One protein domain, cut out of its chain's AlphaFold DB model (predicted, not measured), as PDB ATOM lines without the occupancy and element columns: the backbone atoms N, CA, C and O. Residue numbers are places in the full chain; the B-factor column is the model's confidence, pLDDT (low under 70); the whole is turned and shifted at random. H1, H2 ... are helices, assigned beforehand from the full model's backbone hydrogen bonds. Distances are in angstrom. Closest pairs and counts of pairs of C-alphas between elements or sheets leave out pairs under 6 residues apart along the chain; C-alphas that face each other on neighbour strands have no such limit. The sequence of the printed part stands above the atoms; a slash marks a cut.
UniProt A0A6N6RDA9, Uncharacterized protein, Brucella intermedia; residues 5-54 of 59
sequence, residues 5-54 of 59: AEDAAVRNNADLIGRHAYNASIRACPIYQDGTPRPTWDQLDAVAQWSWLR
ATOM      1  N   ALA A   5      39.072   0.560 -20.298       93.69
ATOM      2  CA  ALA A   5      38.501  -0.505 -21.122       93.69
ATOM      3  C   ALA A   5      39.542  -1.587 -21.454       93.69
ATOM      4  O   ALA A   5      39.265  -2.779 -21.342       93.69
ATOM      5  N   GLU A   6      40.758  -1.175 -21.813       93.88
ATOM      6  CA  GLU A   6      41.862  -2.095 -22.099       93.88
ATOM      7  C   GLU A   6      42.367  -2.788 -20.829       93.88
ATOM      8  O   GLU A   6      42.596  -3.997 -20.830       93.88
ATOM      9  N   ASP A   7      42.457  -2.057 -19.718       92.81
ATOM     10  CA  ASP A   7      42.791  -2.640 -18.419       92.81
ATOM     11  C   ASP A   7      41.780  -3.719 -17.996       92.81
ATOM     12  O   ASP A   7      42.172  -4.808 -17.568       92.81
ATOM     13  N   ALA A   8      40.484  -3.453 -18.183       91.62
ATOM     14  CA  ALA A   8      39.432  -4.433 -17.945       91.62
ATOM     15  C   ALA A   8      39.545  -5.638 -18.891       91.62
ATOM     16  O   ALA A   8      39.340  -6.766 -18.450       91.62
ATOM     17  N   ALA A   9      39.897  -5.441 -20.165       92.81
ATOM     18  CA  ALA A   9      40.103  -6.542 -21.106       92.81
ATOM     19  C   ALA A   9      41.280  -7.443 -20.692       92.81
ATOM     20  O   ALA A   9      41.142  -8.664 -20.706       92.81
ATOM     21  N   VAL A  10      42.404  -6.862 -20.251       92.19
ATOM     22  CA  VAL A  10      43.551  -7.619 -19.715       92.19
ATOM     23  C   VAL A  10      43.143  -8.418 -18.481       92.19
ATOM     24  O   VAL A  10      43.420  -9.611 -18.403       92.19
ATOM     25  N   ARG A  11      42.447  -7.776 -17.535       88.62
ATOM     26  CA  ARG A  11      41.975  -8.411 -16.296       88.62
ATOM     27  C   ARG A  11      40.888  -9.461 -16.503       88.62
ATOM     28  O   ARG A  11      40.669 -10.240 -15.587       88.62
ATOM     29  N   ASN A  12      40.218  -9.465 -17.657       89.88
ATOM     30  CA  ASN A  12      39.213 -10.458 -18.042       89.88
ATOM     31  C   ASN A  12      39.767 -11.560 -18.971       89.88
ATOM     32  O   ASN A  12      39.046 -12.494 -19.325       89.88
ATOM     33  N   ASN A  13      41.044 -11.485 -19.358       88.88
ATOM     34  CA  ASN A  13      41.669 -12.473 -20.227       88.88
ATOM     35  C   ASN A  13      42.218 -13.659 -19.416       88.88
ATOM     36  O   ASN A  13      43.192 -13.524 -18.681       88.88
ATOM     37  N   ALA A  14      41.610 -14.835 -19.587       85.56
ATOM     38  CA  ALA A  14      42.001 -16.057 -18.879       85.56
ATOM     39  C   ALA A  14      43.392 -16.593 -19.277       85.56
ATOM     40  O   ALA A  14      43.989 -17.339 -18.503       85.56
ATOM     41  N   ASP A  15      43.908 -16.200 -20.445       88.31
ATOM     42  CA  ASP A  15      45.214 -16.631 -20.958       88.31
ATOM     43  C   ASP A  15      46.360 -15.719 -20.481       88.31
ATOM     44  O   ASP A  15      47.537 -16.048 -20.641       88.31
ATOM     45  N   LEU A  16      46.041 -14.564 -19.882       89.25
ATOM     46  CA  LEU A  16      47.022 -13.642 -19.314       89.25
ATOM     47  C   LEU A  16      47.071 -13.797 -17.794       89.25
ATOM     48  O   LEU A  16      46.153 -13.399 -17.086       89.25
ATOM     49  N   ILE A  17      48.202 -14.289 -17.284       92.75
ATOM     50  CA  ILE A  17      48.455 -14.418 -15.845       92.75
ATOM     51  C   ILE A  17      49.813 -13.835 -15.431       92.75
ATOM     52  O   ILE A  17      50.711 -13.581 -16.241       92.75
ATOM     53  N   GLY A  18      49.956 -13.621 -14.128       94.06
ATOM     54  CA  GLY A  18      51.183 -13.221 -13.457       94.06
ATOM     55  C   GLY A  18      51.737 -11.883 -13.934       94.06
ATOM     56  O   GLY A  18      51.004 -10.939 -14.240       94.06
ATOM     57  N   ARG A  19      53.071 -11.813 -14.010       95.94
ATOM     58  CA  ARG A  19      53.809 -10.598 -14.383       95.94
ATOM     59  C   ARG A  19      53.395 -10.053 -15.751       95.94
ATOM     60  O   ARG A  19      53.339  -8.837 -15.927       95.94
ATOM     61  N   HIS A  20      53.091 -10.922 -16.712       93.50
ATOM     62  CA  HIS A  20      52.687 -10.497 -18.052       93.50
ATOM     63  C   HIS A  20      51.336  -9.774 -18.040       93.50
ATOM     64  O   HIS A  20      51.239  -8.675 -18.587       93.50
ATOM     65  N   ALA A  21      50.335 -10.337 -17.354       94.62
ATOM     66  CA  ALA A  21      49.031  -9.697 -17.179       94.62
ATOM     67  C   ALA A  21      49.154  -8.351 -16.456       94.62
ATOM     68  O   ALA A  21      48.602  -7.344 -16.900       94.62
ATOM     69  N   TYR A  22      49.949  -8.307 -15.386       95.69
ATOM     70  CA  TYR A  22      50.169  -7.075 -14.637       95.69
ATOM     71  C   TYR A  22      50.792  -5.967 -15.486       95.69
ATOM     72  O   TYR A  22      50.317  -4.834 -15.481       95.69
ATOM     73  N   ASN A  23      51.834  -6.293 -16.250       95.50
ATOM     74  CA  ASN A  23      52.519  -5.319 -17.091       95.50
ATOM     75  C   ASN A  23      51.614  -4.792 -18.212       95.50
ATOM     76  O   ASN A  23      51.675  -3.605 -18.527       95.50
ATOM     77  N   ALA A  24      50.759  -5.639 -18.793       95.00
ATOM     78  CA  ALA A  24      49.749  -5.196 -19.752       95.00
ATOM     79  C   ALA A  24      48.716  -4.263 -19.087       95.00
ATOM     80  O   ALA A  24      48.433  -3.187 -19.610       95.00
ATOM     81  N   SER A  25      48.250  -4.611 -17.883       95.00
ATOM     82  CA  SER A  25      47.354  -3.773 -17.076       95.00
ATOM     83  C   SER A  25      47.981  -2.418 -16.723       95.00
ATOM     84  O   SER A  25      47.302  -1.399 -16.795       95.00
ATOM     85  N   ILE A  26      49.274  -2.360 -16.387       95.25
ATOM     86  CA  ILE A  26      49.976  -1.092 -16.127       95.25
ATOM     87  C   ILE A  26      50.129  -0.245 -17.386       95.25
ATOM     88  O   ILE A  26      49.974   0.970 -17.312       95.25
ATOM     89  N   ARG A  27      50.419  -0.853 -18.542       94.69
ATOM     90  CA  ARG A  27      50.502  -0.109 -19.809       94.69
ATOM     91  C   ARG A  27      49.171   0.558 -20.150       94.69
ATOM     92  O   ARG A  27      49.173   1.708 -20.576       94.69
ATOM     93  N   ALA A  28      48.063  -0.142 -19.909       95.19
ATOM     94  CA  ALA A  28      46.721   0.393 -20.101       95.19
ATOM     95  C   ALA A  28      46.352   1.434 -19.033       95.19
ATOM     96  O   ALA A  28      45.802   2.489 -19.339       95.19
ATOM     97  N   CYS A  29      46.657   1.160 -17.766       95.25
ATOM     98  CA  CYS A  29      46.241   1.968 -16.625       95.25
ATOM     99  C   CYS A  29      47.407   2.118 -15.637       95.25
ATOM    100  O   CYS A  29      47.492   1.338 -14.681       95.25
ATOM    101  N   PRO A  30      48.327   3.076 -15.869       94.88
ATOM    102  CA  PRO A  30      49.529   3.252 -15.050       94.88
ATOM    103  C   PRO A  30      49.280   3.974 -13.720       94.88
ATOM    104  O   PRO A  30      50.145   3.949 -12.848       94.88
ATOM    105  N   ILE A  31      48.134   4.638 -13.558       95.50
ATOM    106  CA  ILE A  31      47.844   5.516 -12.417       95.50
ATOM    107  C   ILE A  31      46.548   5.044 -11.739       95.50
ATOM    108  O   ILE A  31      45.596   4.660 -12.415       95.50
ATOM    109  N   TYR A  32      46.493   5.045 -10.412       89.56
ATOM    110  CA  TYR A  32      45.273   4.780  -9.647       89.56
ATOM    111  C   TYR A  32      44.264   5.939  -9.772       89.56
ATOM    112  O   TYR A  32      44.568   7.003 -10.303       89.56
ATOM    113  N   GLN A  33      43.028   5.750  -9.300       87.19
ATOM    114  CA  GLN A  33      41.997   6.800  -9.385       87.19
ATOM    115  C   GLN A  33      42.333   8.058  -8.566       87.19
ATOM    116  O   GLN A  33      41.869   9.141  -8.903       87.19
ATOM    117  N   ASP A  34      43.150   7.920  -7.524       92.69
ATOM    118  CA  ASP A  34      43.633   9.010  -6.668       92.69
ATOM    119  C   ASP A  34      44.831   9.774  -7.268       92.69
ATOM    120  O   ASP A  34      45.332  10.715  -6.657       92.69
ATOM    121  N   GLY A  35      45.305   9.384  -8.457       92.81
ATOM    122  CA  GLY A  35      46.480   9.974  -9.099       92.81
ATOM    123  C   GLY A  35      47.812   9.332  -8.700       92.81
ATOM    124  O   GLY A  35      48.845   9.676  -9.281       92.81
ATOM    125  N   THR A  36      47.815   8.372  -7.772       94.75
ATOM    126  CA  THR A  36      49.031   7.670  -7.350       94.75
ATOM    127  C   THR A  36      49.523   6.733  -8.463       94.75
ATOM    128  O   THR A  36      48.730   5.957  -9.004       94.75
ATOM    129  N   PRO A  37      50.817   6.737  -8.829       95.31
ATOM    130  CA  PRO A  37      51.358   5.771  -9.781       95.31
ATOM    131  C   PRO A  37      51.230   4.340  -9.259       95.31
ATOM    132  O   PRO A  37      51.476   4.065  -8.082       95.31
ATOM    133  N   ARG A  38      50.887   3.399 -10.137       94.56
ATOM    134  CA  ARG A  38      50.886   1.985  -9.765       94.56
ATOM    135  C   ARG A  38      52.323   1.487  -9.580       94.56
ATOM    136  O   ARG A  38      53.190   1.843 -10.381       94.56
ATOM    137  N   PRO A  39      52.584   0.662  -8.552       95.75
ATOM    138  CA  PRO A  39      53.903   0.085  -8.322       95.75
ATOM    139  C   PRO A  39      54.315  -0.816  -9.488       95.75
ATOM    140  O   PRO A  39      53.485  -1.334 -10.222       95.75
ATOM    141  N   THR A  40      55.607  -1.043  -9.669       95.19
ATOM    142  CA  THR A  40      56.087  -2.088 -10.582       95.19
ATOM    143  C   THR A  40      55.829  -3.479  -9.996       95.19
ATOM    144  O   THR A  40      55.569  -3.617  -8.802       95.19
ATOM    145  N   TRP A  41      55.929  -4.533 -10.814       95.69
ATOM    146  CA  TRP A  41      55.732  -5.909 -10.338       95.69
ATOM    147  C   TRP A  41      56.623  -6.251  -9.136       95.69
ATOM    148  O   TRP A  41      56.155  -6.849  -8.176       95.69
ATOM    149  N   ASP A  42      57.896  -5.854  -9.174       96.44
ATOM    150  CA  ASP A  42      58.867  -6.152  -8.114       96.44
ATOM    151  C   ASP A  42      58.591  -5.388  -6.806       96.44
ATOM    152  O   ASP A  42      59.094  -5.764  -5.752       96.44
ATOM    153  N   GLN A  43      57.768  -4.336  -6.862       96.69
ATOM    154  CA  GLN A  43      57.320  -3.564  -5.699       96.69
ATOM    155  C   GLN A  43      56.003  -4.084  -5.107       96.69
ATOM    156  O   GLN A  43      55.578  -3.606  -4.056       96.69
ATOM    157  N   LEU A  44      55.335  -5.028  -5.775       95.81
ATOM    158  CA  LEU A  44      54.143  -5.671  -5.238       95.81
ATOM    159  C   LEU A  44      54.516  -6.629  -4.111       95.81
ATOM    160  O   LEU A  44      55.449  -7.424  -4.247       95.81
ATOM    161  N   ASP A  45      53.716  -6.626  -3.049       96.50
ATOM    162  CA  ASP A  45      53.777  -7.676  -2.043       96.50
ATOM    163  C   ASP A  45      53.345  -9.042  -2.617       96.50
ATOM    164  O   ASP A  45      52.763  -9.155  -3.704       96.50
ATOM    165  N   ALA A  46      53.634 -10.109  -1.870       94.75
ATOM    166  CA  ALA A  46      53.352 -11.474  -2.301       94.75
ATOM    167  C   ALA A  46      51.854 -11.734  -2.544       94.75
ATOM    168  O   ALA A  46      51.506 -12.509  -3.437       94.75
ATOM    169  N   VAL A  47      50.964 -11.083  -1.788       94.81
ATOM    170  CA  VAL A  47      49.509 -11.251  -1.919       94.81
ATOM    171  C   VAL A  47      49.025 -10.601  -3.213       94.81
ATOM    172  O   VAL A  47      48.276 -11.213  -3.979       94.81
ATOM    173  N   ALA A  48      49.502  -9.395  -3.503       93.81
ATOM    174  CA  ALA A  48      49.214  -8.687  -4.731       93.81
ATOM    175  C   ALA A  48      49.753  -9.457  -5.940       93.81
ATOM    176  O   ALA A  48      48.986  -9.705  -6.867       93.81
ATOM    177  N   GLN A  49      51.006  -9.925  -5.921       95.75
ATOM    178  CA  GLN A  49      51.543 -10.762  -7.007       95.75
ATOM    179  C   GLN A  49      50.701 -12.026  -7.216       95.75
ATOM    180  O   GLN A  49      50.339 -12.361  -8.344       95.75
ATOM    181  N   TRP A  50      50.324 -12.697  -6.129       93.00
ATOM    182  CA  TRP A  50      49.505 -13.901  -6.182       93.00
ATOM    183  C   TRP A  50      48.100 -13.670  -6.741       93.00
ATOM    184  O   TRP A  50      47.579 -14.545  -7.433       93.00
ATOM    185  N   SER A  51      47.504 -12.492  -6.529       91.88
ATOM    186  CA  SER A  51      46.206 -12.151  -7.127       91.88
ATOM    187  C   SER A  51      46.236 -12.178  -8.662       91.88
ATOM    188  O   SER A  51      45.252 -12.571  -9.282       91.88
ATOM    189  N   TRP A  52      47.383 -11.857  -9.270       93.44
ATOM    190  CA  TRP A  52      47.583 -11.896 -10.721       93.44
ATOM    191  C   TRP A  52      47.980 -13.270 -11.246       93.44
ATOM    192  O   TRP A  52      47.803 -13.542 -12.427       93.44
ATOM    193  N   LEU A  53      48.531 -14.146 -10.405       91.81
ATOM    194  CA  LEU A  53      48.944 -15.496 -10.808       91.81
ATOM    195  C   LEU A  53      47.765 -16.458 -10.993       91.81
ATOM    196  O   LEU A  53      47.950 -17.577 -11.466       91.81
ATOM    197  N   ARG A  54      46.559 -16.042 -10.612       83.69
ATOM    198  CA  ARG A  54      45.364 -16.874 -10.690       83.69
ATOM    199  C   ARG A  54      44.710 -16.736 -12.061       83.69
ATOM    200  O   ARG A  54      44.471 -15.607 -12.486       83.69
TER     201      ARG A  54
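Overview. This is residues 5 to 54 of the 59 residues of an uncharacterized protein of Brucella intermedia (UniProt A0A6N6RDA9). Two helices, H1 and H2, lie side by side as a helical hairpin, and a third, H3, makes a corner with H2, its last residue near the first residue of H2. Between H2 and H3 the chain makes a wide loop with no named element, residues 29 to 45, which swings away from the hairpin and comes back to H3. The printed part has 50 residues with three named helices, H1, H2 and H3 in this order, and no named strand. The class is all helix, with 25 of the 50 residues in helices. The whole is compact, with a radius of gyration of the C-alphas of 10.4 A, and flat, spanning 29 by 26 by 13 A.

Arrangement. H1, residues 5 to 11, touches H2, residues 18 to 28; their closest C-alphas, those of Asp 7 and Ser 25, are 4.9 A apart. They form a helical hairpin, running opposite ways at a shallow tilt of 6 degrees. H2 touches H3, residues 46 to 52, and their closest C-alphas, those of Gly 18 and Trp 52, are 4.7 A apart. H2 and H3 are only just about perpendicular, at 72 degrees. H1 and H3 are apart. In H1 and H2 every O i to N i+4 pair is within hydrogen-bond range; in H3, 2 of 3 are.

Along the chain. H1 begins at C-alpha 5 (38.501, -0.505, -21.122) and is 9.9 A long from first to last C-alpha. H2, the longest helix with 11 residues, begins at C-alpha 18 (51.183, -13.221, -13.457) and measures 15.8 A. H3 measures 10.2 A and ends at C-alpha 52 (47.583, -11.896, -10.721).

Size, cuts and confidence. The two C-alphas farthest apart, those of Asp 15 and Asp 34, are 29.4 A apart. The link from H1 to H2 is short, with 6 residues; that from H2 to H3 is long, with 17. Residues 43 to 48, of which 46 to 48 belong to H3, stand free. The printed part has no cut, its mean pLDDT is 93.2, and no printed residue is under 70.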